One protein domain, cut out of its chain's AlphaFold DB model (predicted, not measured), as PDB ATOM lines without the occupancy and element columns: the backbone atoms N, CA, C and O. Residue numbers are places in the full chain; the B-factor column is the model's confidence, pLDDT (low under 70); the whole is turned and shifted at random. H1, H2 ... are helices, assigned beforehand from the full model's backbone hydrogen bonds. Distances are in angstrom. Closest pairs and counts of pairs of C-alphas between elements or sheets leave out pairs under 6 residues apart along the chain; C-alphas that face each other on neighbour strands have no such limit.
ATOM      1  N   TYR A  45      -5.780 -25.612  29.900       92.75
ATOM      2  CA  TYR A  45      -7.036 -24.868  29.884       92.75
ATOM      3  C   TYR A  45      -6.918 -23.556  29.100       92.75
ATOM      4  O   TYR A  45      -7.720 -23.295  28.207       92.75
ATOM      5  N   GLU A  46      -5.916 -22.748  29.448       93.06
ATOM      6  CA  GLU A  46      -5.808 -21.341  29.060       93.06
ATOM      7  C   GLU A  46      -5.816 -21.102  27.542       93.06
ATOM      8  O   GLU A  46      -6.583 -20.245  27.106       93.06
ATOM      9  N   PRO A  47      -5.041 -21.833  26.713       91.31
ATOM     10  CA  PRO A  47      -4.970 -21.534  25.284       91.31
ATOM     11  C   PRO A  47      -6.316 -21.736  24.586       91.31
ATOM     12  O   PRO A  47      -6.750 -20.885  23.817       91.31
ATOM     13  N   LEU A  48      -7.005 -22.839  24.895       91.38
ATOM     14  CA  LEU A  48      -8.299 -23.141  24.292       91.38
ATOM     15  C   LEU A  48      -9.407 -22.235  24.834       91.38
ATOM     16  O   LEU A  48     -10.263 -21.804  24.068       91.38
ATOM     17  N   ALA A  49      -9.400 -21.946  26.138       93.62
ATOM     18  CA  ALA A  49     -10.377 -21.035  26.723       93.62
ATOM     19  C   ALA A  49     -10.274 -19.646  26.090       93.62
ATOM     20  O   ALA A  49     -11.284 -19.101  25.661       93.62
ATOM     21  N   ARG A  50      -9.048 -19.134  25.934       92.94
ATOM     22  CA  ARG A  50      -8.795 -17.840  25.303       92.94
ATOM     23  C   ARG A  50      -9.208 -17.810  23.839       92.94
ATOM     24  O   ARG A  50      -9.765 -16.809  23.410       92.94
ATOM     25  N   GLU A  51      -8.960 -18.874  23.080       91.25
ATOM     26  CA  GLU A  51      -9.414 -18.964  21.686       91.25
ATOM     27  C   GLU A  51     -10.945 -18.898  21.602       91.25
ATOM     28  O   GLU A  51     -11.489 -18.095  20.850       91.25
ATOM     29  N   ILE A  52     -11.644 -19.689  22.424       93.56
ATOM     30  CA  ILE A  52     -13.113 -19.715  22.475       93.56
ATOM     31  C   ILE A  52     -13.675 -18.352  22.900       93.56
ATOM     32  O   ILE A  52     -14.629 -17.878  22.292       93.56
ATOM     33  N   GLU A  53     -13.106 -17.723  23.928       93.88
ATOM     34  CA  GLU A  53     -13.524 -16.400  24.412       93.88
ATOM     35  C   GLU A  53     -13.255 -15.303  23.376       93.88
ATOM     36  O   GLU A  53     -14.079 -14.410  23.193       93.88
ATOM     37  N   THR A  54     -12.127 -15.384  22.664       92.00
ATOM     38  CA  THR A  54     -11.784 -14.449  21.582       92.00
ATOM     39  C   THR A  54     -12.782 -14.570  20.436       92.00
ATOM     40  O   THR A  54     -13.301 -13.564  19.959       92.00
ATOM     41  N   GLN A  55     -13.095 -15.799  20.033       91.38
ATOM     42  CA  GLN A  55     -14.054 -16.064  18.969       91.38
ATOM     43  C   GLN A  55     -15.477 -15.630  19.349       91.38
ATOM     44  O   GLN A  55     -16.190 -15.061  18.526       91.38
ATOM     45  N   ASP A  56     -15.883 -15.854  20.600       92.88
ATOM     46  CA  ASP A  56     -17.167 -15.382  21.126       92.88
ATOM     47  C   ASP A  56     -17.241 -13.845  21.122       92.88
ATOM     48  O   ASP A  56     -18.236 -13.267  20.688       92.88
ATOM     49  N   ALA A  57     -16.150 -13.167  21.499       93.69
ATOM     50  CA  ALA A  57     -16.064 -11.711  21.442       93.69
ATOM     51  C   ALA A  57     -16.175 -11.169  20.005       93.69
ATOM     52  O   ALA A  57     -16.922 -10.218  19.777       93.69
ATOM     53  N   ILE A  58     -15.484 -11.779  19.032       91.75
ATOM     54  CA  ILE A  58     -15.587 -11.412  17.606       91.75
ATOM     55  C   ILE A  58     -17.030 -11.564  17.115       91.75
ATOM     56  O   ILE A  58     -17.558 -10.671  16.447       91.75
ATOM     57  N   LEU A  59     -17.678 -12.673  17.475       93.12
ATOM     58  CA  LEU A  59     -19.064 -12.956  17.123       93.12
ATOM     59  C   LEU A  59     -20.016 -11.894  17.694       93.12
ATOM     60  O   LEU A  59     -20.864 -11.371  16.969       93.12
ATOM     61  N   GLY A  60     -19.844 -11.540  18.969       93.75
ATOM     62  CA  GLY A  60     -20.638 -10.517  19.646       93.75
ATOM     63  C   GLY A  60     -20.470  -9.122  19.062       93.75
ATOM     64  O   GLY A  60     -21.467  -8.437  18.842       93.75
ATOM     65  N   ILE A  61     -19.230  -8.720  18.769       94.25
ATOM     66  CA  ILE A  61     -18.934  -7.435  18.122       94.25
ATOM     67  C   ILE A  61     -19.588  -7.392  16.738       94.25
ATOM     68  O   ILE A  61     -20.346  -6.472  16.450       94.25
ATOM     69  N   SER A  62     -19.394  -8.433  15.924       93.75
ATOM     70  CA  SER A  62     -19.934  -8.495  14.558       93.75
ATOM     71  C   SER A  62     -21.466  -8.428  14.526       93.75
ATOM     72  O   SER A  62     -22.057  -7.792  13.653       93.75
ATOM     73  N   LEU A  63     -22.135  -9.076  15.487       94.31
ATOM     74  CA  LEU A  63     -23.591  -9.023  15.606       94.31
ATOM     75  C   LEU A  63     -24.079  -7.653  16.102       94.31
ATOM     76  O   LEU A  63     -25.095  -7.158  15.613       94.31
ATOM     77  N   ASN A  64     -23.360  -7.028  17.037       96.12
ATOM     78  CA  ASN A  64     -23.672  -5.679  17.499       96.12
ATOM     79  C   ASN A  64     -23.540  -4.655  16.363       96.12
ATOM     80  O   ASN A  64     -24.466  -3.878  16.147       96.12
ATOM     81  N   ASP A  65     -22.461  -4.721  15.581       96.25
ATOM     82  CA  ASP A  65     -22.253  -3.859  14.413       96.25
ATOM     83  C   ASP A  65     -23.396  -4.016  13.398       96.25
ATOM     84  O   ASP A  65     -23.911  -3.033  12.862       96.25
ATOM     85  N   ALA A  66     -23.865  -5.250  13.179       95.75
ATOM     86  CA  ALA A  66     -25.027  -5.504  12.334       95.75
ATOM     87  C   ALA A  66     -26.301  -4.825  12.870       95.75
ATOM     88  O   ALA A  66     -27.062  -4.236  12.099       95.75
ATOM     89  N   PHE A  67     -26.548  -4.880  14.183       95.06
ATOM     90  CA  PHE A  67     -27.695  -4.201  14.790       95.06
ATOM     91  C   PHE A  67     -27.579  -2.674  14.720       95.06
ATOM     92  O   PHE A  67     -28.577  -2.014  14.431       95.06
ATOM     93  N   GLU A  68     -26.386  -2.113  14.915       96.62
ATOM     94  CA  GLU A  68     -26.152  -0.672  14.791       96.62
ATOM     95  C   GLU A  68     -26.402  -0.169  13.368       96.62
ATOM     96  O   GLU A  68     -27.073   0.847  13.177       96.62
ATOM     97  N   GLU A  69     -25.916  -0.887  12.353       96.88
ATOM     98  CA  GLU A  69     -26.153  -0.529  10.951       96.88
ATOM     99  C   GLU A  69     -27.638  -0.613  10.585       96.88
ATOM    100  O   GLU A  69     -28.157   0.262   9.886       96.88
ATOM    101  N   ARG A  70     -28.369  -1.601  11.121       95.19
ATOM    102  CA  ARG A  70     -29.831  -1.666  10.980       95.19
ATOM    103  C   ARG A  70     -30.490  -0.428  11.584       95.19
ATOM    104  O   ARG A  70     -31.351   0.166  10.939       95.19
ATOM    105  N   ASP A  71     -30.099  -0.038  12.795       94.88
ATOM    106  CA  ASP A  71     -30.696   1.098  13.512       94.88
ATOM    107  C   ASP A  71     -30.402   2.444  12.836       94.88
ATOM    108  O   ASP A  71     -31.189   3.384  12.952       94.88
ATOM    109  N   ARG A  72     -29.321   2.520  12.051       96.56
ATOM    110  CA  ARG A  72     -29.007   3.647  11.156       96.56
ATOM    111  C   ARG A  72     -29.804   3.636   9.843       96.56
ATOM    112  O   ARG A  72     -29.706   4.588   9.075       96.56
ATOM    113  N   GLY A  73     -30.591   2.592   9.579       94.06
ATOM    114  CA  GLY A  73     -31.353   2.409   8.340       94.06
ATOM    115  C   GLY A  73     -30.582   1.704   7.216       94.06
ATOM    116  O   GLY A  73     -31.124   1.529   6.126       94.06
ATOM    117  N   ASN A  74     -29.354   1.244   7.469       94.88
ATOM    118  CA  ASN A  74     -28.489   0.592   6.484       94.88
ATOM    119  C   ASN A  74     -28.730  -0.927   6.441       94.88
ATOM    120  O   ASN A  74     -27.825  -1.727   6.689       94.88
ATOM    121  N   ALA A  75     -29.959  -1.346   6.122       91.25
ATOM    122  CA  ALA A  75     -30.379  -2.752   6.198       91.25
ATOM    123  C   ALA A  75     -29.519  -3.713   5.347       91.25
ATOM    124  O   ALA A  75     -29.228  -4.830   5.774       91.25
ATOM    125  N   GLU A  76     -29.054  -3.282   4.170       91.81
ATOM    126  CA  GLU A  76     -28.176  -4.097   3.316       91.81
ATOM    127  C   GLU A  76     -26.808  -4.364   3.963       91.81
ATOM    128  O   GLU A  76     -26.310  -5.493   3.938       91.81
ATOM    129  N   ILE A  77     -26.208  -3.335   4.573       94.75
ATOM    130  CA  ILE A  77     -24.919  -3.444   5.269       94.75
ATOM    131  C   ILE A  77     -25.085  -4.318   6.509       94.75
ATOM    132  O   ILE A  77     -24.313  -5.257   6.705       94.75
ATOM    133  N   ALA A  78     -26.132  -4.064   7.293       95.06
ATOM    134  CA  ALA A  78     -26.482  -4.852   8.465       95.06
ATOM    135  C   ALA A  78     -26.584  -6.347   8.128       95.06
ATOM    136  O   ALA A  78     -25.998  -7.193   8.799       95.06
ATOM    137  N   TRP A  79     -27.270  -6.691   7.038       94.62
ATOM    138  CA  TRP A  79     -27.412  -8.084   6.629       94.62
ATOM    139  C   TRP A  79     -26.114  -8.701   6.099       94.62
ATOM    140  O   TRP A  79     -25.819  -9.869   6.365       94.62
ATOM    141  N   ARG A  80     -25.288  -7.919   5.393       92.81
ATOM    142  CA  ARG A  80     -23.944  -8.358   4.997       92.81
ATOM    143  C   ARG A  80     -23.084  -8.692   6.218       92.81
ATOM    144  O   ARG A  80     -22.345  -9.671   6.161       92.81
ATOM    145  N   LEU A  81     -23.206  -7.923   7.299       95.06
ATOM    146  CA  LEU A  81     -22.549  -8.214   8.573       95.06
ATOM    147  C   LEU A  81     -23.102  -9.501   9.202       95.06
ATOM    148  O   LEU A  81     -22.310 -10.367   9.554       95.06
ATOM    149  N   ILE A  82     -24.426  -9.715   9.216       95.12
ATOM    150  CA  ILE A  82     -25.021 -10.994   9.660       95.12
ATOM    151  C   ILE A  82     -24.456 -12.196   8.887       95.12
ATOM    152  O   ILE A  82     -24.203 -13.250   9.475       95.12
ATOM    153  N   ARG A  83     -24.229 -12.058   7.576       93.19
ATOM    154  CA  ARG A  83     -23.605 -13.114   6.767       93.19
ATOM    155  C   ARG A  83     -22.170 -13.420   7.203       93.19
ATOM    156  O   ARG A  83     -21.794 -14.585   7.195       93.19
ATOM    157  N   LEU A  84     -21.387 -12.413   7.589       90.88
ATOM    158  CA  LEU A  84     -20.047 -12.624   8.155       90.88
ATOM    159  C   LEU A  84     -20.136 -13.288   9.536       90.88
ATOM    160  O   LEU A  84     -19.428 -14.245   9.813       90.88
ATOM    161  N   THR A  85     -21.088 -12.873  10.370       93.62
ATOM    162  CA  THR A  85     -21.343 -13.499  11.675       93.62
ATOM    163  C   THR A  85     -21.659 -14.996  11.551       93.62
ATOM    164  O   THR A  85     -21.354 -15.766  12.458       93.62
ATOM    165  N   LEU A  86     -22.234 -15.448  10.430       93.00
ATOM    166  CA  LEU A  86     -22.530 -16.864  10.205       93.00
ATOM    167  C   LEU A  86     -21.267 -17.741  10.122       93.00
ATOM    168  O   LEU A  86     -21.272 -18.839  10.682       93.00
ATOM    169  N   SER A  87     -20.198 -17.283   9.459       89.75
ATOM    170  CA  SER A  87     -18.938 -18.044   9.407       89.75
ATOM    171  C   SER A  87     -18.288 -18.123  10.784       89.75
ATOM    172  O   SER A  87     -17.855 -19.199  11.200       89.75
ATOM    173  N   GLU A  88     -18.313 -17.018  11.532       91.00
ATOM    174  CA  GLU A  88     -17.778 -16.965  12.895       91.00
ATOM    175  C   GLU A  88     -18.561 -17.860  13.859       91.00
ATOM    176  O   GLU A  88     -17.982 -18.525  14.725       91.00
ATOM    177  N   TRP A  89     -19.881 -17.925  13.679       95.00
ATOM    178  CA  TRP A  89     -20.757 -18.808  14.438       95.00
ATOM    179  C   TRP A  89     -20.418 -20.279  14.185       95.00
ATOM    180  O   TRP A  89     -20.314 -21.075  15.121       95.00
ATOM    181  N   ASP A  90     -20.248 -20.649  12.914       92.75
ATOM    182  CA  ASP A  90     -19.906 -22.011  12.513       92.75
ATOM    183  C   ASP A  90     -18.530 -22.418  13.058       92.75
ATOM    184  O   ASP A  90     -18.406 -23.487  13.664       92.75
ATOM    185  N   ARG A  91     -17.532 -21.528  12.963       90.62
ATOM    186  CA  ARG A  91     -16.201 -21.697  13.572       90.62
ATOM    187  C   ARG A  91     -16.303 -21.971  15.075       90.62
ATOM    188  O   ARG A  91     -15.748 -22.956  15.568       90.62
ATOM    189  N   GLN A  92     -17.066 -21.154  15.803       93.12
ATOM    190  CA  GLN A  92     -17.251 -21.317  17.246       93.12
ATOM    191  C   GLN A  92     -17.962 -22.633  17.597       93.12
ATOM    192  O   GLN A  92     -17.567 -23.342  18.529       93.12
ATOM    193  N   GLN A  93     -18.994 -23.007  16.835       94.81
ATOM    194  CA  GLN A  93     -19.703 -24.268  17.038       94.81
ATOM    195  C   GLN A  93     -18.795 -25.479  16.813       94.81
ATOM    196  O   GLN A  93     -18.878 -26.441  17.588       94.81
ATOM    197  N   GLU A  94     -17.952 -25.465  15.781       92.75
ATOM    198  CA  GLU A  94     -16.998 -26.538  15.493       92.75
ATOM    199  C   GLU A  94     -16.019 -26.728  16.663       92.75
ATOM    200  O   GLU A  94     -15.893 -27.851  17.174       92.75
ATOM    201  N   ILE A  95     -15.423 -25.636  17.166       92.31
ATOM    202  CA  ILE A  95     -14.511 -25.648  18.325       92.31
ATOM    203  C   ILE A  95     -15.209 -26.230  19.563       92.31
ATOM    204  O   ILE A  95     -14.724 -27.196  20.164       92.31
ATOM    205  N   LEU A  96     -16.380 -25.693  19.926       94.62
ATOM    206  CA  LEU A  96     -17.140 -26.146  21.097       94.62
ATOM    207  C   LEU A  96     -17.552 -27.613  20.985       94.62
ATOM    208  O   LEU A  96     -17.440 -28.381  21.942       94.62
ATOM    209  N   THR A  97     -18.016 -28.032  19.810       94.19
ATOM    210  CA  THR A  97     -18.477 -29.406  19.590       94.19
ATOM    211  C   THR A  97     -17.333 -30.397  19.726       94.19
ATOM    212  O   THR A  97     -17.508 -31.446  20.353       94.19
ATOM    213  N   GLY A  98     -16.159 -30.083  19.177       92.75
ATOM    214  CA  GLY A  98     -15.001 -30.956  19.312       92.75
ATOM    215  C   GLY A  98     -14.450 -31.007  20.733       92.75
ATOM    216  O   GLY A  98     -14.170 -32.105  21.208       92.75
ATOM    217  N   LEU A  99     -14.429 -29.886  21.464       94.50
ATOM    218  CA  LEU A  99     -14.113 -29.879  22.898       94.50
ATOM    219  C   LEU A  99     -15.055 -30.808  23.682       94.50
ATOM    220  O   LEU A  99     -14.610 -31.687  24.423       94.50
ATOM    221  N   LEU A 100     -16.368 -30.654  23.501       95.12
ATOM    222  CA  LEU A 100     -17.361 -31.470  24.204       95.12
ATOM    223  C   LEU A 100     -17.264 -32.952  23.808       95.12
ATOM    224  O   LEU A 100     -17.454 -33.830  24.652       95.12
ATOM    225  N   ASN A 101     -16.926 -33.257  22.551       94.25
ATOM    226  CA  ASN A 101     -16.664 -34.623  22.098       94.25
ATOM    227  C   ASN A 101     -15.390 -35.214  22.714       94.25
ATOM    228  O   ASN A 101     -15.423 -36.366  23.146       94.25
ATOM    229  N   ALA A 102     -14.307 -34.438  22.811       92.75
ATOM    230  CA  ALA A 102     -13.072 -34.861  23.463       92.75
ATOM    231  C   ALA A 102     -13.318 -35.178  24.945       92.75
ATOM    232  O   ALA A 102     -12.916 -36.236  25.430       92.75
ATOM    233  N   ILE A 103     -14.077 -34.328  25.648       93.50
ATOM    234  CA  ILE A 103     -14.501 -34.607  27.026       93.50
ATOM    235  C   ILE A 103     -15.284 -35.924  27.080       93.50
ATOM    236  O   ILE A 103     -14.954 -36.787  27.890       93.50
ATOM    237  N   LEU A 104     -16.290 -36.114  26.212       92.38
ATOM    238  CA  LEU A 104     -17.112 -37.334  26.173       92.38
ATOM    239  C   LEU A 104     -16.290 -38.605  25.937       92.38
ATOM    240  O   LEU A 104     -16.573 -39.617  26.582       92.38
ATOM    241  N   ALA A 105     -15.303 -38.553  25.040       91.25
ATOM    242  CA  ALA A 105     -14.432 -39.681  24.714       91.25
ATOM    243  C   ALA A 105     -13.585 -40.119  25.916       91.25
ATOM    244  O   ALA A 105     -13.381 -41.312  26.135       91.25
ATOM    245  N   HIS A 106     -13.168 -39.162  26.746       89.06
ATOM    246  CA  HIS A 106     -12.294 -39.409  27.891       89.06
ATOM    247  C   HIS A 106     -13.024 -39.446  29.247       89.06
ATOM    248  O   HIS A 106     -12.402 -39.633  30.291       89.06
ATOM    249  N   LEU A 107     -14.363 -39.386  29.266       85.44
ATOM    250  CA  LEU A 107     -15.152 -39.474  30.507       85.44
ATOM    251  C   LEU A 107     -14.879 -40.742  31.320       85.44
ATOM    252  O   LEU A 107     -15.031 -40.732  32.544       85.44
ATOM    253  N   GLY A 108     -14.493 -41.838  30.659       79.62
ATOM    254  CA  GLY A 108     -14.109 -43.089  31.311       79.62
ATOM    255  C   GLY A 108     -13.054 -42.881  32.400       79.62
ATOM    256  O   GLY A 108     -13.198 -43.458  33.477       79.62
ATOM    257  N   ALA A 109     -12.108 -41.966  32.174       77.19
ATOM    258  CA  ALA A 109     -10.984 -41.673  33.060       77.19
ATOM    259  C   ALA A 109     -11.359 -40.934  34.356       77.19
ATOM    260  O   ALA A 109     -10.562 -40.902  35.290       77.19
ATOM    261  N   LEU A 110     -12.562 -40.354  34.461       80.12
ATOM    262  CA  LEU A 110     -12.980 -39.662  35.683       80.12
ATOM    263  C   LEU A 110     -13.134 -40.651  36.846       80.12
ATOM    264  O   LEU A 110     -14.004 -41.533  36.797       80.12
ATOM    265  N   SER A 111     -12.312 -40.468  37.883       64.44
ATOM    266  CA  SER A 111     -12.278 -41.283  39.107       64.44
ATOM    267  C   SER A 111     -12.903 -40.599  40.328       64.44
ATOM    268  O   SER A 111     -13.152 -41.260  41.333       64.44
ATOM    269  N   VAL A 112     -13.185 -39.293  40.249       69.94
ATOM    270  CA  VAL A 112     -13.631 -38.472  41.386       69.94
ATOM    271  C   VAL A 112     -15.072 -37.992  41.199       69.94
ATOM    272  O   VAL A 112     -15.576 -37.875  40.079       69.94
ATOM    273  N   VAL A 113     -15.745 -37.704  42.318       74.25
ATOM    274  CA  VAL A 113     -17.031 -37.001  42.344       74.25
ATOM    275  C   VAL A 113     -16.893 -35.658  41.630       74.25
ATOM    276  O   VAL A 113     -16.077 -34.820  42.004       74.25
ATOM    277  N   VAL A 114     -17.720 -35.456  40.608       73.81
ATOM    278  CA  VAL A 114     -17.705 -34.228  39.817       73.81
ATOM    279  C   VAL A 114     -18.582 -33.172  40.495       73.81
ATOM    280  O   VAL A 114     -19.768 -33.445  40.706       73.81
ATOM    281  N   PRO A 115     -18.055 -31.978  40.828       69.19
ATOM    282  CA  PRO A 115     -18.884 -30.869  41.277       69.19
ATOM    283  C   PRO A 115     -19.785 -30.432  40.118       69.19
ATOM    284  O   PRO A 115     -19.323 -30.083  39.032       69.19
ATOM    285  N   LEU A 116     -21.096 -30.503  40.334       70.06
ATOM    286  CA  LEU A 116     -22.089 -30.236  39.302       70.06
ATOM    287  C   LEU A 116     -22.761 -28.893  39.552       70.06
ATOM    288  O   LEU A 116     -23.280 -28.633  40.635       70.06
ATOM    289  N   ARG A 117     -22.794 -28.074  38.503       72.12
ATOM    290  CA  ARG A 117     -23.706 -26.940  38.382       72.12
ATOM    291  C   ARG A 117     -24.862 -27.376  37.484       72.12
ATOM    292  O   ARG A 117     -24.616 -27.964  36.430       72.12
ATOM    293  N   SER A 118     -26.095 -27.113  37.914       70.31
ATOM    294  CA  SER A 118     -27.277 -27.313  37.071       70.31
ATOM    295  C   SER A 118     -27.323 -26.214  36.020       70.31
ATOM    296  O   SER A 118     -27.191 -25.041  36.369       70.31
ATOM    297  N   LEU A 119     -27.544 -26.595  34.762       79.25
ATOM    298  CA  LEU A 119     -28.065 -25.666  33.761       79.25
ATOM    299  C   LEU A 119     -29.510 -25.373  34.132       79.25
ATOM    300  O   LEU A 119     -30.210 -26.312  34.527       79.25
ATOM    301  N   SER A 120     -29.947 -24.122  34.018       83.50
ATOM    302  CA  SER A 120     -31.349 -23.822  34.260       83.50
ATOM    303  C   SER A 120     -32.047 -23.118  33.117       83.50
ATOM    304  O   SER A 120     -31.509 -22.201  32.507       83.50
ATOM    305  N   SER A 121     -33.285 -23.536  32.856       85.88
ATOM    306  CA  SER A 121     -34.119 -22.994  31.787       85.88
ATOM    307  C   SER A 121     -34.443 -21.508  31.978       85.88
ATOM    308  O   SER A 121     -34.742 -20.836  30.995       85.88
ATOM    309  N   TYR A 122     -34.333 -20.969  33.201       86.69
ATOM    310  CA  TYR A 122     -34.505 -19.532  33.460       86.69
ATOM    311  C   TYR A 122     -33.357 -18.669  32.917       86.69
ATOM    312  O   TYR A 122     -33.552 -17.470  32.726       86.69
ATOM    313  N   GLU A 123     -32.172 -19.249  32.701       87.31
ATOM    314  CA  GLU A 123     -30.985 -18.525  32.220       87.31
ATOM    315  C   GLU A 123     -31.037 -18.306  30.703       87.31
ATOM    316  O   GLU A 123     -30.403 -17.389  30.194       87.31
ATOM    317  N   PHE A 124     -31.842 -19.101  29.993       92.25
ATOM    318  CA  PHE A 124     -32.023 -19.010  28.548       92.25
ATOM    319  C   PHE A 124     -33.160 -18.058  28.189       92.25
ATOM    320  O   PHE A 124     -34.179 -17.986  28.884       92.25
ATOM    321  N   LYS A 125     -33.030 -17.354  27.066       92.88
ATOM    322  CA  LYS A 125     -34.024 -16.391  26.588       92.88
ATOM    323  C   LYS A 125     -34.824 -16.882  25.386       92.88
ATOM    324  O   LYS A 125     -36.015 -16.562  25.323       92.88
ATOM    325  N   SER A 126     -34.244 -17.661  24.471       91.44
ATOM    326  CA  SER A 126     -34.978 -18.190  23.314       91.44
ATOM    327  C   SER A 126     -35.975 -19.275  23.730       91.44
ATOM    328  O   SER A 126     -35.741 -20.056  24.655       91.44
ATOM    329  N   ALA A 127     -37.114 -19.341  23.035       90.12
ATOM    330  CA  ALA A 127     -38.123 -20.370  23.292       90.12
ATOM    331  C   ALA A 127     -37.558 -21.782  23.068       90.12
ATOM    332  O   ALA A 127     -37.740 -22.659  23.909       90.12
ATOM    333  N   VAL A 128     -36.784 -21.958  21.989       89.81
ATOM    334  CA  VAL A 128     -36.144 -23.236  21.647       89.81
ATOM    335  C   VAL A 128     -35.267 -23.728  22.794       89.81
ATOM    336  O   VAL A 128     -35.371 -24.893  23.180       89.81
ATOM    337  N   MET A 129     -34.453 -22.853  23.391       91.94
ATOM    338  CA  MET A 129     -33.583 -23.264  24.489       91.94
ATOM    339  C   MET A 129     -34.301 -23.434  25.818       91.94
ATOM    340  O   MET A 129     -33.971 -24.361  26.555       91.94
ATOM    341  N   LYS A 130     -35.310 -22.612  26.118       91.44
ATOM    342  CA  LYS A 130     -36.145 -22.810  27.311       91.44
ATOM    343  C   LYS A 130     -36.809 -24.183  27.301       91.44
ATOM    344  O   LYS A 130     -36.713 -24.910  28.289       91.44
ATOM    345  N   ASP A 131     -37.432 -24.549  26.184       87.25
ATOM    346  CA  ASP A 131     -38.118 -25.833  26.041       87.25
ATOM    347  C   ASP A 131     -37.125 -26.997  26.052       87.25
ATOM    348  O   ASP A 131     -37.324 -27.991  26.758       87.25
ATOM    349  N   PHE A 132     -36.004 -26.844  25.342       87.69
ATOM    350  CA  PHE A 132     -34.935 -27.832  25.328       87.69
ATOM    351  C   PHE A 132     -34.375 -28.079  26.734       87.69
ATOM    352  O   PHE A 132     -34.306 -29.225  27.174       87.69
ATOM    353  N   VAL A 133     -33.992 -27.037  27.476       86.31
ATOM    354  CA  VAL A 133     -33.355 -27.176  28.799       86.31
ATOM    355  C   VAL A 133     -34.344 -27.675  29.839       86.31
ATOM    356  O   VAL A 133     -33.974 -28.534  30.633       86.31
ATOM    357  N   ARG A 134     -35.612 -27.251  29.788       86.19
ATOM    358  CA  ARG A 134     -36.658 -27.746  30.696       86.19
ATOM    359  C   ARG A 134     -36.801 -29.268  30.635       86.19
ATOM    360  O   ARG A 134     -36.895 -29.925  31.669       86.19
ATOM    361  N   MET A 135     -36.761 -29.849  29.435       82.69
ATOM    362  CA  MET A 135     -36.784 -31.310  29.272       82.69
ATOM    363  C   MET A 135     -35.567 -31.988  29.917       82.69
ATOM    364  O   MET A 135     -35.681 -33.084  30.464       82.69
ATOM    365  N   HIS A 136     -34.405 -31.339  29.891       81.50
ATOM    366  CA  HIS A 136     -33.179 -31.876  30.481       81.50
ATOM    367  C   HIS A 136     -33.093 -31.673  31.994       81.50
ATOM    368  O   HIS A 136     -32.576 -32.556  32.674       81.50
ATOM    369  N   GLU A 137     -33.641 -30.580  32.532       81.44
ATOM    370  CA  GLU A 137     -33.798 -30.381  33.975       81.44
ATOM    371  C   GLU A 137     -34.574 -31.551  34.590       81.44
ATOM    372  O   GLU A 137     -34.173 -32.069  35.627       81.44
ATOM    373  N   LEU A 138     -35.628 -32.036  33.921       77.25
ATOM    374  CA  LEU A 138     -36.372 -33.222  34.358       77.25
ATOM    375  C   LEU A 138     -35.517 -34.497  34.329       77.25
ATOM    376  O   LEU A 138     -35.560 -35.286  35.271       77.25
ATOM    377  N   LEU A 139     -34.715 -34.700  33.278       77.31
ATOM    378  CA  LEU A 139     -33.821 -35.860  33.180       77.31
ATOM    379  C   LEU A 139     -32.732 -35.847  34.261       77.31
ATOM    380  O   LEU A 139     -32.405 -36.904  34.801       77.31
ATOM    381  N   ASP A 140     -32.200 -34.676  34.618       75.94
ATOM    382  CA  ASP A 140     -31.186 -34.554  35.673       75.94
ATOM    383  C   ASP A 140     -31.732 -34.974  37.050       75.94
ATOM    384  O   ASP A 140     -31.008 -35.543  37.872       75.94
ATOM    385  N   GLN A 141     -33.043 -34.814  37.276       73.81
ATOM    386  CA  GLN A 141     -33.709 -35.304  38.489       73.81
ATOM    387  C   GLN A 141     -33.745 -36.837  38.590       73.81
ATOM    388  O   GLN A 141     -33.858 -37.352  39.702       73.81
ATOM    389  N   LEU A 142     -33.640 -37.554  37.465       74.19
ATOM    390  CA  LEU A 142     -33.723 -39.018  37.392       74.19
ATOM    391  C   LEU A 142     -32.353 -39.706  37.448       74.19
ATOM    392  O   LEU A 142     -32.258 -40.904  37.717       74.19
ATOM    393  N   VAL A 143     -31.274 -38.971  37.183       75.31
ATOM    394  CA  VAL A 143     -29.914 -39.512  37.221       75.31
ATOM    395  C   VAL A 143     -29.352 -39.338  38.626       75.31
ATOM    396  O   VAL A 143     -29.302 -38.224  39.122       75.31
ATOM    397  N   TYR A 144     -28.882 -40.404  39.276       71.62
ATOM    398  CA  TYR A 144     -28.352 -40.328  40.652       71.62
ATOM    399  C   TYR A 144     -26.817 -40.330  40.734       71.62
ATOM    400  O   TYR A 144     -26.244 -39.816  41.690       71.62
ATOM    401  N   ARG A 145     -26.122 -40.876  39.726       81.62
ATOM    402  CA  ARG A 145     -24.650 -40.940  39.704       81.62
ATOM    403  C   ARG A 145     -24.053 -39.642  39.158       81.62
ATOM    404  O   ARG A 145     -24.351 -39.258  38.031       81.62
ATOM    405  N   THR A 146     -23.142 -39.019  39.902       80.94
ATOM    406  CA  THR A 146     -22.498 -37.734  39.552       80.94
ATOM    407  C   THR A 146     -21.753 -37.778  38.216       80.94
ATOM    408  O   THR A 146     -21.913 -36.878  37.397       80.94
ATOM    409  N   LYS A 147     -21.028 -38.866  37.928       84.50
ATOM    410  CA  LYS A 147     -20.385 -39.091  36.621       84.50
ATOM    411  C   LYS A 147     -21.395 -39.131  35.468       84.50
ATOM    412  O   LYS A 147     -21.144 -38.559  34.411       84.50
ATOM    413  N   LEU A 148     -22.548 -39.770  35.679       86.19
ATOM    414  CA  LEU A 148     -23.606 -39.861  34.670       86.19
ATOM    415  C   LEU A 148     -24.324 -38.516  34.488       86.19
ATOM    416  O   LEU A 148     -24.630 -38.155  33.358       86.19
ATOM    417  N   ARG A 149     -24.527 -37.742  35.564       86.81
ATOM    418  CA  ARG A 149     -25.033 -36.359  35.478       86.81
ATOM    419  C   ARG A 149     -24.074 -35.458  34.712       86.81
ATOM    420  O   ARG A 149     -24.501 -34.704  33.846       86.81
ATOM    421  N   PHE A 150     -22.771 -35.577  34.967       88.56
ATOM    422  CA  PHE A 150     -21.772 -34.823  34.217       88.56
ATOM    423  C   PHE A 150     -21.789 -35.208  32.735       88.56
ATOM    424  O   PHE A 150     -21.876 -34.342  31.873       88.56
ATOM    425  N   GLN A 151     -21.817 -36.508  32.431       90.44
ATOM    426  CA  GLN A 151     -21.967 -36.996  31.061       90.44
ATOM    427  C   GLN A 151     -23.237 -36.470  30.386       90.44
ATOM    428  O   GLN A 151     -23.192 -36.072  29.221       90.44
ATOM    429  N   LEU A 152     -24.366 -36.477  31.102       89.38
ATOM    430  CA  LEU A 152     -25.617 -35.907  30.624       89.38
ATOM    431  C   LEU A 152     -25.415 -34.426  30.307       89.38
ATOM    432  O   LEU A 152     -25.659 -34.042  29.170       89.38
ATOM    433  N   ARG A 153     -24.870 -33.628  31.232       90.75
ATOM    434  CA  ARG A 153     -24.586 -32.200  31.023       90.75
ATOM    435  C   ARG A 153     -23.750 -31.943  29.770       90.75
ATOM    436  O   ARG A 153     -24.147 -31.115  28.959       90.75
ATOM    437  N   ILE A 154     -22.656 -32.676  29.553       93.69
ATOM    438  CA  ILE A 154     -21.831 -32.512  28.340       93.69
ATOM    439  C   ILE A 154     -22.637 -32.825  27.069       93.69
ATOM    440  O   ILE A 154     -22.546 -32.105  26.075       93.69
ATOM    441  N   ARG A 155     -23.481 -33.867  27.090       93.06
ATOM    442  CA  ARG A 155     -24.376 -34.186  25.963       93.06
ATOM    443  C   ARG A 155     -25.429 -33.103  25.731       93.06
ATOM    444  O   ARG A 155     -25.751 -32.841  24.573       93.06
ATOM    445  N   VAL A 156     -25.968 -32.514  26.799       92.56
ATOM    446  CA  VAL A 156     -26.936 -31.410  26.730       92.56
ATOM    447  C   VAL A 156     -26.292 -30.188  26.103       92.56
ATOM    448  O   VAL A 156     -26.841 -29.686  25.133       92.56
ATOM    449  N   LEU A 157     -25.114 -29.777  26.578       95.12
ATOM    450  CA  LEU A 157     -24.364 -28.657  26.007       95.12
ATOM    451  C   LEU A 157     -24.101 -28.878  24.518       95.12
ATOM    452  O   LEU A 157     -24.469 -28.042  23.705       95.12
ATOM    453  N   ARG A 158     -23.607 -30.061  24.134       96.00
ATOM    454  CA  ARG A 158     -23.317 -30.370  22.725       96.00
ATOM    455  C   ARG A 158     -24.564 -30.290  21.842       96.00
ATOM    456  O   ARG A 158     -24.511 -29.803  20.717       96.00
ATOM    457  N   ARG A 159     -25.693 -30.805  22.334       94.94
ATOM    458  CA  ARG A 159     -26.975 -30.751  21.619       94.94
ATOM    459  C   ARG A 159     -27.554 -29.335  21.583       94.94
ATOM    460  O   ARG A 159     -28.125 -28.978  20.561       94.94
ATOM    461  N   ALA A 160     -27.385 -28.551  22.644       95.00
ATOM    462  CA  ALA A 160     -27.781 -27.147  22.699       95.00
ATOM    463  C   ALA A 160     -27.008 -26.323  21.664       95.00
ATOM    464  O   ALA A 160     -27.633 -25.620  20.877       95.00
ATOM    465  N   THR A 161     -25.681 -26.491  21.586       96.50
ATOM    466  CA  THR A 161     -24.841 -25.861  20.554       96.50
ATOM    467  C   THR A 161     -25.368 -26.187  19.155       96.50
ATOM    468  O   THR A 161     -25.621 -25.284  18.365       96.50
ATOM    469  N   ALA A 162     -25.625 -27.466  18.858       95.69
ATOM    470  CA  ALA A 162     -26.144 -27.878  17.552       95.69
ATOM    471  C   ALA A 162     -27.550 -27.320  17.253       95.69
ATOM    472  O   ALA A 162     -27.824 -26.912  16.123       95.69
ATOM    473  N   ALA A 163     -28.442 -27.293  18.249       95.50
ATOM    474  CA  ALA A 163     -29.791 -26.753  18.104       95.50
ATOM    475  C   ALA A 163     -29.761 -25.244  17.822       95.50
ATOM    476  O   ALA A 163     -30.404 -24.791  16.878       95.50
ATOM    477  N   LEU A 164     -28.966 -24.487  18.580       96.94
ATOM    478  CA  LEU A 164     -28.784 -23.051  18.385       96.94
ATOM    479  C   LEU A 164     -28.196 -22.735  17.009       96.94
ATOM    480  O   LEU A 164     -28.733 -21.881  16.313       96.94
ATOM    481  N   THR A 165     -27.177 -23.474  16.560       96.75
ATOM    482  CA  THR A 165     -26.616 -23.310  15.207       96.75
ATOM    483  C   THR A 165     -27.635 -23.609  14.114       96.75
ATOM    484  O   THR A 165     -27.739 -22.867  13.137       96.75
ATOM    485  N   SER A 166     -28.428 -24.672  14.267       96.69
ATOM    486  CA  SER A 166     -29.499 -24.990  13.318       96.69
ATOM    487  C   SER A 166     -30.543 -23.871  13.250       96.69
ATOM    488  O   SER A 166     -30.972 -23.483  12.162       96.69
ATOM    489  N   GLU A 167     -30.943 -23.334  14.401       96.25
ATOM    490  CA  GLU A 167     -31.917 -22.246  14.488       96.25
ATOM    491  C   GLU A 167     -31.370 -20.918  13.962       96.25
ATOM    492  O   GLU A 167     -32.097 -20.206  13.269       96.25
ATOM    493  N   PHE A 168     -30.093 -20.618  14.200       95.81
ATOM    494  CA  PHE A 168     -29.422 -19.442  13.650       95.81
ATOM    495  C   PHE A 168     -29.345 -19.516  12.123       95.81
ATOM    496  O   PHE A 168     -29.810 -18.609  11.439       95.81
ATOM    497  N   ARG A 169     -28.901 -20.649  11.560       95.62
ATOM    498  CA  ARG A 169     -28.905 -20.888  10.101       95.62
ATOM    499  C   ARG A 169     -30.304 -20.811   9.495       95.62
ATOM    500  O   ARG A 169     -30.478 -20.378   8.358       95.62
ATOM    501  N   ARG A 170     -31.326 -21.263  10.225       94.62
ATOM    502  CA  ARG A 170     -32.724 -21.146   9.795       94.62
ATOM    503  C   ARG A 170     -33.187 -19.690   9.787       94.62
ATOM    504  O   ARG A 170     -33.830 -19.294   8.823       94.62
ATOM    505  N   ALA A 171     -32.860 -18.922  10.823       93.81
ATOM    506  CA  ALA A 171     -33.156 -17.495  10.901       93.81
ATOM    507  C   ALA A 171     -32.441 -16.717   9.784       93.81
ATOM    508  O   ALA A 171     -33.078 -15.927   9.094       93.81
ATOM    509  N   TYR A 172     -31.166 -17.026   9.534       93.75
ATOM    510  CA  TYR A 172     -30.395 -16.493   8.413       93.75
ATOM    511  C   TYR A 172     -31.096 -16.743   7.070       93.75
ATOM    512  O   TYR A 172     -31.485 -15.803   6.389       93.75
ATOM    513  N   ARG A 173     -31.372 -18.006   6.717       92.94
ATOM    514  CA  ARG A 173     -32.037 -18.334   5.441       92.94
ATOM    515  C   ARG A 173     -33.417 -17.700   5.293       92.94
ATOM    516  O   ARG A 173     -33.842 -17.428   4.179       92.94
ATOM    517  N   TYR A 174     -34.124 -17.497   6.403       91.88
ATOM    518  CA  TYR A 174     -35.407 -16.806   6.393       91.88
ATOM    519  C   TYR A 174     -35.252 -15.322   6.024       91.88
ATOM    520  O   TYR A 174     -36.020 -14.837   5.204       91.88
ATOM    521  N   GLY A 175     -34.236 -14.631   6.552       89.88
ATOM    522  CA  GLY A 175     -33.963 -13.228   6.211       89.88
ATOM    523  C   GLY A 175     -33.332 -12.994   4.835       89.88
ATOM    524  O   GLY A 175     -33.389 -11.876   4.332       89.88
ATOM    525  N   GLU A 176     -32.761 -14.027   4.205       88.62
ATOM    526  CA  GLU A 176     -32.389 -13.998   2.779       88.62
ATOM    527  C   GLU A 176     -33.584 -14.217   1.838       88.62
ATOM    528  O   GLU A 176     -33.453 -14.072   0.623       88.62
ATOM    529  N   GLY A 177     -34.741 -14.604   2.378       86.00
ATOM    530  CA  GLY A 177     -35.936 -14.877   1.596       86.00
ATOM    531  C   GLY A 177     -36.536 -13.627   0.933       86.00
ATOM    532  O   GLY A 177     -36.232 -12.495   1.308       86.00
ATOM    533  N   PRO A 178     -37.456 -13.825  -0.031       76.50
ATOM    534  CA  PRO A 178     -38.123 -12.732  -0.746       76.50
ATOM    535  C   PRO A 178     -38.993 -11.852   0.166       76.50
ATOM    536  O   PRO A 178     -39.268 -10.706  -0.177       76.50
ATOM    537  N   ASP A 179     -39.392 -12.373   1.330       76.12
ATOM    538  CA  ASP A 179     -40.198 -11.670   2.333       76.12
ATOM    539  C   ASP A 179     -39.392 -10.611   3.123       76.12
ATOM    540  O   ASP A 179     -39.953  -9.881   3.940       76.12
ATOM    541  N   GLY A 180     -38.080 -10.505   2.874       80.00
ATOM    542  CA  GLY A 180     -37.194  -9.526   3.498       80.00
ATOM    543  C   GLY A 180     -36.839  -9.851   4.954       80.00
ATOM    544  O   GLY A 180     -36.851 -10.999   5.392       80.00
ATOM    545  N   GLN A 181     -36.478  -8.813   5.714       85.44
ATOM    546  CA  GLN A 181     -35.947  -8.930   7.077       85.44
ATOM    547  C   GLN A 181     -36.927  -8.314   8.084       85.44
ATOM    548  O   GLN A 181     -36.798  -7.132   8.424       85.44
ATOM    549  N   PRO A 182     -37.926  -9.075   8.568       87.00
ATOM    550  CA  PRO A 182     -38.907  -8.536   9.498       87.00
ATOM    551  C   PRO A 182     -38.249  -8.151  10.838       87.00
ATOM    552  O   PRO A 182     -37.283  -8.799  11.254       87.00
ATOM    553  N   PRO A 183     -38.752  -7.133  11.562       87.25
ATOM    554  CA  PRO A 183     -38.175  -6.690  12.837       87.25
ATOM    555  C   PRO A 183     -37.994  -7.816  13.870       87.25
ATOM    556  O   PRO A 183     -37.017  -7.846  14.621       87.25
ATOM    557  N   GLU A 184     -38.904  -8.791  13.882       91.75
ATOM    558  CA  GLU A 184     -38.877  -9.949  14.778       91.75
ATOM    559  C   GLU A 184     -37.667 -10.860  14.533       91.75
ATOM    560  O   GLU A 184     -37.192 -11.513  15.468       91.75
ATOM    561  N   LEU A 185     -37.149 -10.899  13.301       93.62
ATOM    562  CA  LEU A 185     -35.969 -11.684  12.949       93.62
ATOM    563  C   LEU A 185     -34.743 -11.193  13.715       93.62
ATOM    564  O   LEU A 185     -34.013 -11.997  14.290       93.62
ATOM    565  N   TRP A 186     -34.543  -9.881  13.786       94.06
ATOM    566  CA  TRP A 186     -33.399  -9.310  14.485       94.06
ATOM    567  C   TRP A 186     -33.431  -9.603  15.980       94.06
ATOM    568  O   TRP A 186     -32.429 -10.023  16.554       94.06
ATOM    569  N   ARG A 187     -34.612  -9.471  16.597       94.56
ATOM    570  CA  ARG A 187     -34.810  -9.877  17.991       94.56
ATOM    571  C   ARG A 187     -34.490 -11.358  18.178       94.56
ATOM    572  O   ARG A 187     -33.895 -11.734  19.179       94.56
ATOM    573  N   ARG A 188     -34.876 -12.215  17.231       95.25
ATOM    574  CA  ARG A 188     -34.555 -13.645  17.296       95.25
ATOM    575  C   ARG A 188     -33.048 -13.901  17.222       95.25
ATOM    576  O   ARG A 188     -32.577 -14.737  17.985       95.25
ATOM    577  N   LEU A 189     -32.314 -13.207  16.353       95.56
ATOM    578  CA  LEU A 189     -30.855 -13.340  16.242       95.56
ATOM    579  C   LEU A 189     -30.153 -12.960  17.554       95.56
ATOM    580  O   LEU A 189     -29.310 -13.722  18.022       95.56
ATOM    581  N   ASP A 190     -30.571 -11.864  18.195       95.56
ATOM    582  CA  ASP A 190     -30.052 -11.438  19.506       95.56
ATOM    583  C   ASP A 190     -30.293 -12.502  20.593       95.56
ATOM    584  O   ASP A 190     -29.383 -12.912  21.314       95.56
ATOM    585  N   LEU A 191     -31.517 -13.037  20.662       96.38
ATOM    586  CA  LEU A 191     -31.863 -14.094  21.616       96.38
ATOM    587  C   LEU A 191     -31.063 -15.384  21.391       96.38
ATOM    588  O   LEU A 191     -30.687 -16.042  22.360       96.38
ATOM    589  N   LEU A 192     -30.831 -15.761  20.131       97.00
ATOM    590  CA  LEU A 192     -30.034 -16.938  19.791       97.00
ATOM    591  C   LEU A 192     -28.571 -16.745  20.193       97.00
ATOM    592  O   LEU A 192     -27.999 -17.654  20.789       97.00
ATOM    593  N   TYR A 193     -27.988 -15.578  19.912       96.19
ATOM    594  CA  TYR A 193     -26.614 -15.266  20.305       96.19
ATOM    595  C   TYR A 193     -26.439 -15.259  21.822       96.19
ATOM    596  O   TYR A 193     -25.527 -15.906  22.328       96.19
ATOM    597  N   HIS A 194     -27.358 -14.630  22.558       96.31
ATOM    598  CA  HIS A 194     -27.334 -14.652  24.019       96.31
ATOM    599  C   HIS A 194     -27.293 -16.079  24.586       96.31
ATOM    600  O   HIS A 194     -26.504 -16.385  25.480       96.31
ATOM    601  N   ASP A 195     -28.145 -16.961  24.063       96.81
ATOM    602  CA  ASP A 195     -28.195 -18.348  24.511       96.81
ATOM    603  C   ASP A 195     -26.947 -19.137  24.093       96.81
ATOM    604  O   ASP A 195     -26.522 -20.041  24.813       96.81
ATOM    605  N   PHE A 196     -26.352 -18.807  22.946       97.19
ATOM    606  CA  PHE A 196     -25.123 -19.430  22.467       97.19
ATOM    607  C   PHE A 196     -23.916 -19.035  23.312       97.19
ATOM    608  O   PHE A 196     -23.224 -19.933  23.783       97.19
ATOM    609  N   ASP A 197     -23.744 -17.748  23.621       96.19
ATOM    610  CA  ASP A 197     -22.749 -17.240  24.580       96.19
ATOM    611  C   ASP A 197     -22.880 -17.947  25.945       96.19
ATOM    612  O   ASP A 197     -21.908 -18.453  26.520       96.19
ATOM    613  N   LEU A 198     -24.109 -18.104  26.449       95.56
ATOM    614  CA  LEU A 198     -24.342 -18.849  27.687       95.56
ATOM    615  C   LEU A 198     -23.886 -20.318  27.581       95.56
ATOM    616  O   LEU A 198     -23.226 -20.827  28.493       95.56
ATOM    617  N   VAL A 199     -24.201 -21.010  26.479       95.94
ATOM    618  CA  VAL A 199     -23.735 -22.389  26.232       95.94
ATOM    619  C   VAL A 199     -22.211 -22.452  26.111       95.94
ATOM    620  O   VAL A 199     -21.609 -23.394  26.636       95.94
ATOM    621  N   THR A 200     -21.578 -21.464  25.475       96.38
ATOM    622  CA  THR A 200     -20.119 -21.316  25.377       96.38
ATOM    623  C   THR A 200     -19.500 -21.260  26.773       96.38
ATOM    624  O   THR A 200     -18.672 -22.105  27.130       96.38
ATOM    625  N   LYS A 201     -19.971 -20.337  27.619       94.94
ATOM    626  CA  LYS A 201     -19.498 -20.158  29.001       94.94
ATOM    627  C   LYS A 201     -19.692 -21.414  29.846       94.94
ATOM    628  O   LYS A 201     -18.781 -21.850  30.550       94.94
ATOM    629  N   GLU A 202     -20.856 -22.046  29.755       94.25
ATOM    630  CA  GLU A 202     -21.134 -23.284  30.485       94.25
ATOM    631  C   GLU A 202     -20.283 -24.468  29.993       94.25
ATOM    632  O   GLU A 202     -19.905 -25.330  30.795       94.25
ATOM    633  N   SER A 203     -19.907 -24.484  28.713       95.62
ATOM    634  CA  SER A 203     -18.969 -25.461  28.145       95.62
ATOM    635  C   SER A 203     -17.545 -25.255  28.657       95.62
ATOM    636  O   SER A 203     -16.899 -26.233  29.040       95.62
ATOM    637  N   LEU A 204     -17.075 -24.008  28.768       95.06
ATOM    638  CA  LEU A 204     -15.780 -23.685  29.383       95.06
ATOM    639  C   LEU A 204     -15.738 -24.067  30.867       95.06
ATOM    640  O   LEU A 204     -14.773 -24.675  31.334       95.06
ATOM    641  N   LEU A 205     -16.817 -23.808  31.610       93.31
ATOM    642  CA  LEU A 205     -16.938 -24.249  33.002       93.31
ATOM    643  C   LEU A 205     -16.931 -25.777  33.122       93.31
ATOM    644  O   LEU A 205     -16.309 -26.328  34.038       93.31
ATOM    645  N   ALA A 206     -17.600 -26.477  32.207       92.56
ATOM    646  CA  ALA A 206     -17.584 -27.932  32.165       92.56
ATOM    647  C   ALA A 206     -16.189 -28.474  31.815       92.56
ATOM    648  O   ALA A 206     -15.740 -29.427  32.451       92.56
ATOM    649  N   TYR A 207     -15.470 -27.832  30.893       94.12
ATOM    650  CA  TYR A 207     -14.084 -28.162  30.566       94.12
ATOM    651  C   TYR A 207     -13.153 -27.972  31.767       94.12
ATOM    652  O   TYR A 207     -12.423 -28.890  32.144       94.12
ATOM    653  N   ARG A 208     -13.245 -26.827  32.447       93.25
ATOM    654  CA  ARG A 208     -12.492 -26.559  33.676       93.25
ATOM    655  C   ARG A 208     -12.775 -27.607  34.753       93.25
ATOM    656  O   ARG A 208     -11.854 -28.106  35.394       93.25
ATOM    657  N   THR A 209     -14.043 -27.971  34.924       91.44
ATOM    658  CA  THR A 209     -14.476 -29.011  35.866       91.44
ATOM    659  C   THR A 209     -13.907 -30.380  35.496       91.44
ATOM    660  O   THR A 209     -13.409 -31.099  36.359       91.44
ATOM    661  N   TYR A 210     -13.937 -30.730  34.211       92.06
ATOM    662  CA  TYR A 210     -13.364 -31.969  33.706       92.06
ATOM    663  C   TYR A 210     -11.862 -32.043  33.996       92.06
ATOM    664  O   TYR A 210     -11.404 -33.014  34.595       92.06
ATOM    665  N   LEU A 211     -11.116 -30.985  33.664       92.25
ATOM    666  CA  LEU A 211      -9.692 -30.896  33.968       92.25
ATOM    667  C   LEU A 211      -9.424 -30.987  35.462       92.25
ATOM    668  O   LEU A 211      -8.468 -31.641  35.839       92.25
ATOM    669  N   PHE A 212     -10.236 -30.373  36.318       90.94
ATOM    670  CA  PHE A 212     -10.068 -30.487  37.766       90.94
ATOM    671  C   PHE A 212     -10.189 -31.943  38.253       90.94
ATOM    672  O   PHE A 212      -9.389 -32.391  39.072       90.94
ATOM    673  N   CYS A 213     -11.151 -32.700  37.718       89.56
ATOM    674  CA  CYS A 213     -11.440 -34.075  38.135       89.56
ATOM    675  C   CYS A 213     -10.603 -35.158  37.428       89.56
ATOM    676  O   CYS A 213     -10.681 -36.328  37.810       89.56
ATOM    677  N   LEU A 214      -9.841 -34.810  36.389       90.12
ATOM    678  CA  LEU A 214      -9.081 -35.773  35.593       90.12
ATOM    679  C   LEU A 214      -7.861 -36.306  36.375       90.12
ATOM    680  O   LEU A 214      -7.098 -35.503  36.915       90.12
ATOM    681  N   PRO A 215      -7.586 -37.619  36.429       89.44
ATOM    682  CA  PRO A 215      -6.330 -38.121  36.985       89.44
ATOM    683  C   PRO A 215      -5.110 -37.568  36.238       89.44
ATOM    684  O   PRO A 215      -5.118 -37.469  35.010       89.44
ATOM    685  N   HIS A 216      -4.042 -37.236  36.968       87.81
ATOM    686  CA  HIS A 216      -2.817 -36.681  36.374       87.81
ATOM    687  C   HIS A 216      -2.185 -37.638  35.342       87.81
ATOM    688  O   HIS A 216      -1.757 -37.196  34.283       87.81
ATOM    689  N   SER A 217      -2.263 -38.957  35.566       87.50
ATOM    690  CA  SER A 217      -1.790 -39.982  34.617       87.50
ATOM    691  C   SER A 217      -2.478 -39.946  33.248       87.50
ATOM    692  O   SER A 217      -1.913 -40.412  32.264       87.50
ATOM    693  N   THR A 218      -3.692 -39.397  33.170       89.88
ATOM    694  CA  THR A 218      -4.482 -39.311  31.930       89.88
ATOM    695  C   THR A 218      -4.458 -37.922  31.291       89.88
ATOM    696  O   THR A 218      -4.977 -37.749  30.189       89.88
ATOM    697  N   LEU A 219      -3.843 -36.933  31.951       90.06
ATOM    698  CA  LEU A 219      -3.822 -35.544  31.490       90.06
ATOM    699  C   LEU A 219      -3.085 -35.392  30.154       90.06
ATOM    700  O   LEU A 219      -3.618 -34.765  29.244       90.06
ATOM    701  N   ALA A 220      -1.913 -36.016  30.014       89.12
ATOM    702  CA  ALA A 220      -1.108 -35.934  28.795       89.12
ATOM    703  C   ALA A 220      -1.821 -36.540  27.573       89.12
ATOM    704  O   ALA A 220      -1.784 -35.969  26.488       89.12
ATOM    705  N   ALA A 221      -2.513 -37.670  27.756       89.19
ATOM    706  CA  ALA A 221      -3.273 -38.312  26.684       89.19
ATOM    707  C   ALA A 221      -4.437 -37.426  26.212       89.19
ATOM    708  O   ALA A 221      -4.614 -37.221  25.014       89.19
ATOM    709  N   PHE A 222      -5.188 -36.851  27.157       90.81
ATOM    710  CA  PHE A 222      -6.258 -35.911  26.838       90.81
ATOM    711  C   PHE A 222      -5.724 -34.646  26.144       90.81
ATOM    712  O   PHE A 222      -6.309 -34.200  25.159       90.81
ATOM    713  N   ALA A 223      -4.610 -34.084  26.626       88.94
ATOM    714  CA  ALA A 223      -3.990 -32.900  26.036       88.94
ATOM    715  C   ALA A 223      -3.549 -33.140  24.585       88.94
ATOM    716  O   ALA A 223      -3.859 -32.330  23.719       88.94
ATOM    717  N   ALA A 224      -2.911 -34.280  24.302       88.56
ATOM    718  CA  ALA A 224      -2.477 -34.627  22.951       88.56
ATOM    719  C   ALA A 224      -3.656 -34.760  21.967       88.56
ATOM    720  O   ALA A 224      -3.567 -34.320  20.820       88.56
ATOM    721  N   ASP A 225      -4.774 -35.346  22.400       87.31
ATOM    722  CA  ASP A 225      -5.977 -35.436  21.566       87.31
ATOM    723  C   ASP A 225      -6.623 -34.065  21.337       87.31
ATOM    724  O   ASP A 225      -7.084 -33.774  20.230       87.31
ATOM    725  N   LEU A 226      -6.616 -33.205  22.359       87.38
ATOM    726  CA  LEU A 226      -7.121 -31.842  22.249       87.38
ATOM    727  C   LEU A 226      -6.265 -30.994  21.298       87.38
ATOM    728  O   LEU A 226      -6.821 -30.287  20.465       87.38
ATOM    729  N   GLU A 227      -4.938 -31.111  21.363       86.31
ATOM    730  CA  GLU A 227      -4.003 -30.435  20.453       86.31
ATOM    731  C   GLU A 227      -4.184 -30.885  18.998       86.31
ATOM    732  O   GLU A 227      -4.212 -30.068  18.079       86.31
ATOM    733  N   ARG A 228      -4.370 -32.190  18.757       84.81
ATOM    734  CA  ARG A 228      -4.675 -32.698  17.408       84.81
ATOM    735  C   ARG A 228      -5.968 -32.101  16.866       84.81
ATOM    736  O   ARG A 228      -6.032 -31.746  15.689       84.81
ATOM    737  N   PHE A 229      -6.986 -31.996  17.717       84.25
ATOM    738  CA  PHE A 229      -8.256 -31.386  17.354       84.25
ATOM    739  C   PHE A 229      -8.099 -29.895  17.035       84.25
ATOM    740  O   PHE A 229      -8.534 -29.466  15.968       84.25
ATOM    741  N   THR A 230      -7.445 -29.113  17.896       80.81
ATOM    742  CA  THR A 230      -7.263 -27.673  17.663       80.81
ATOM    743  C   THR A 230      -6.438 -27.402  16.406       80.81
ATOM    744  O   THR A 230      -6.800 -26.527  15.624       80.81
ATOM    745  N   HIS A 231      -5.402 -28.203  16.134       81.25
ATOM    746  CA  HIS A 231      -4.653 -28.128  14.877       81.25
ATOM    747  C   HIS A 231      -5.494 -28.482  13.647       81.25
ATOM    748  O   HIS A 231      -5.331 -27.863  12.594       81.25
ATOM    749  N   HIS A 232      -6.374 -29.481  13.750       78.38
ATOM    750  CA  HIS A 232      -7.276 -29.839  12.658       78.38
ATOM    751  C   HIS A 232      -8.263 -28.709  12.364       78.38
ATOM    752  O   HIS A 232      -8.398 -28.313  11.210       78.38
ATOM    753  N   VAL A 233      -8.890 -28.157  13.403       73.19
ATOM    754  CA  VAL A 233      -9.824 -27.035  13.276       73.19
ATOM    755  C   VAL A 233      -9.128 -25.816  12.682       73.19
ATOM    756  O   VAL A 233      -9.598 -25.294  11.680       73.19
ATOM    757  N   ALA A 234      -7.952 -25.433  13.188       73.94
ATOM    758  CA  ALA A 234      -7.176 -24.330  12.621       73.94
ATOM    759  C   ALA A 234      -6.883 -24.522  11.120       73.94
ATOM    760  O   ALA A 234      -7.000 -23.579  10.343       73.94
ATOM    761  N   ARG A 235      -6.566 -25.754  10.693       72.56
ATOM    762  CA  ARG A 235      -6.296 -26.078   9.284       72.56
ATOM    763  C   ARG A 235      -7.548 -26.030   8.407       72.56
ATOM    764  O   ARG A 235      -7.487 -25.522   7.293       72.56
ATOM    765  N   VAL A 236      -8.666 -26.584   8.875       66.44
ATOM    766  CA  VAL A 236      -9.939 -26.569   8.130       66.44
ATOM    767  C   VAL A 236     -10.419 -25.132   7.933       66.44
ATOM    768  O   VAL A 236     -10.893 -24.780   6.857       66.44
ATOM    769  N   LEU A 237     -10.225 -24.289   8.944       63.88
ATOM    770  CA  LEU A 237     -10.626 -22.888   8.899       63.88
ATOM    771  C   LEU A 237      -9.713 -22.054   7.992       63.88
ATOM    772  O   LEU A 237     -10.228 -21.290   7.187       63.88
ATOM    773  N   SER A 238      -8.393 -22.285   8.003       60.47
ATOM    774  CA  SER A 238      -7.474 -21.600   7.075       60.47
ATOM    775  C   SER A 238      -7.723 -21.932   5.599       60.47
ATOM    776  O   SER A 238      -7.371 -21.150   4.725       60.47
ATOM    777  N   VAL A 239      -8.305 -23.101   5.304       59.84
ATOM    778  CA  VAL A 239      -8.683 -23.481   3.930       59.84
ATOM    779  C   VAL A 239      -9.966 -22.765   3.499       59.84
ATOM    780  O   VAL A 239     -10.060 -22.350   2.351       59.84
ATOM    781  N   ARG A 240     -10.919 -22.556   4.417       55.72
ATOM    782  CA  ARG A 240     -12.174 -21.828   4.150       55.72
ATOM    783  C   ARG A 240     -11.990 -20.325   3.925       55.72
ATOM    784  O   ARG A 240     -12.826 -19.727   3.267       55.72
ATOM    785  N   GLU A 241     -10.937 -19.719   4.465       49.78
ATOM    786  CA  GLU A 241     -10.617 -18.298   4.233       49.78
ATOM    787  C   GLU A 241      -9.967 -18.039   2.857       49.78
ATOM    788  O   GLU A 241      -9.827 -16.886   2.453       49.78
ATOM    789  N   GLY A 242      -9.553 -19.097   2.146       44.75
ATOM    790  CA  GLY A 242      -8.905 -19.020   0.832       44.75
ATOM    791  C   GLY A 242      -9.806 -19.338  -0.371       44.75
ATOM    792  O   GLY A 242      -9.303 -19.310  -1.495       44.75
TER     793      GLY A 242
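AT A GLANCE: This is residues 45 to 242 of the 243 residues of an uncharacterized protein of Acidobacteria bacterium (UniProt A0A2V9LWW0). A lengthwise bundle, H1, H2, H4 and H5 with H3 at one edge on H4, has H6 on H2 at the other. With 198 residues printed, six named helices, H1 to H6 in order, and no named strand, it is all helix. It is compact, radius of gyration of the C-alphas 18.1 A, and flat, 57 by 41 by 22 A.

HOW THE PARTS SIT: Start at H1, residues 45 to 71, a hairpin with H2, residues 75 to 109, the hub. H3, residues 127 to 142, and H4, residues 146 to 175, make a hairpin, as do H4 and H5, residues 183 to 213. H6, residues 216 to 240, touches H2, closest C-alphas Ala 102 and Leu 226, 6.8 A. Every O i to N i+4 pair is within hydrogen-bond range in H1 and H4.

IN THESE COORDINATES: Find C-alpha 45 at (-7.036, -24.868, 29.884); H2 runs 51.1 A; H6 ends at C-alpha 240, (-12.174, -21.828, 4.150).

THE WHOLE: Residues 110 to 126 are a long link; pLDDT is under 70 in residues 111 to 112, 115 and 236 to 242.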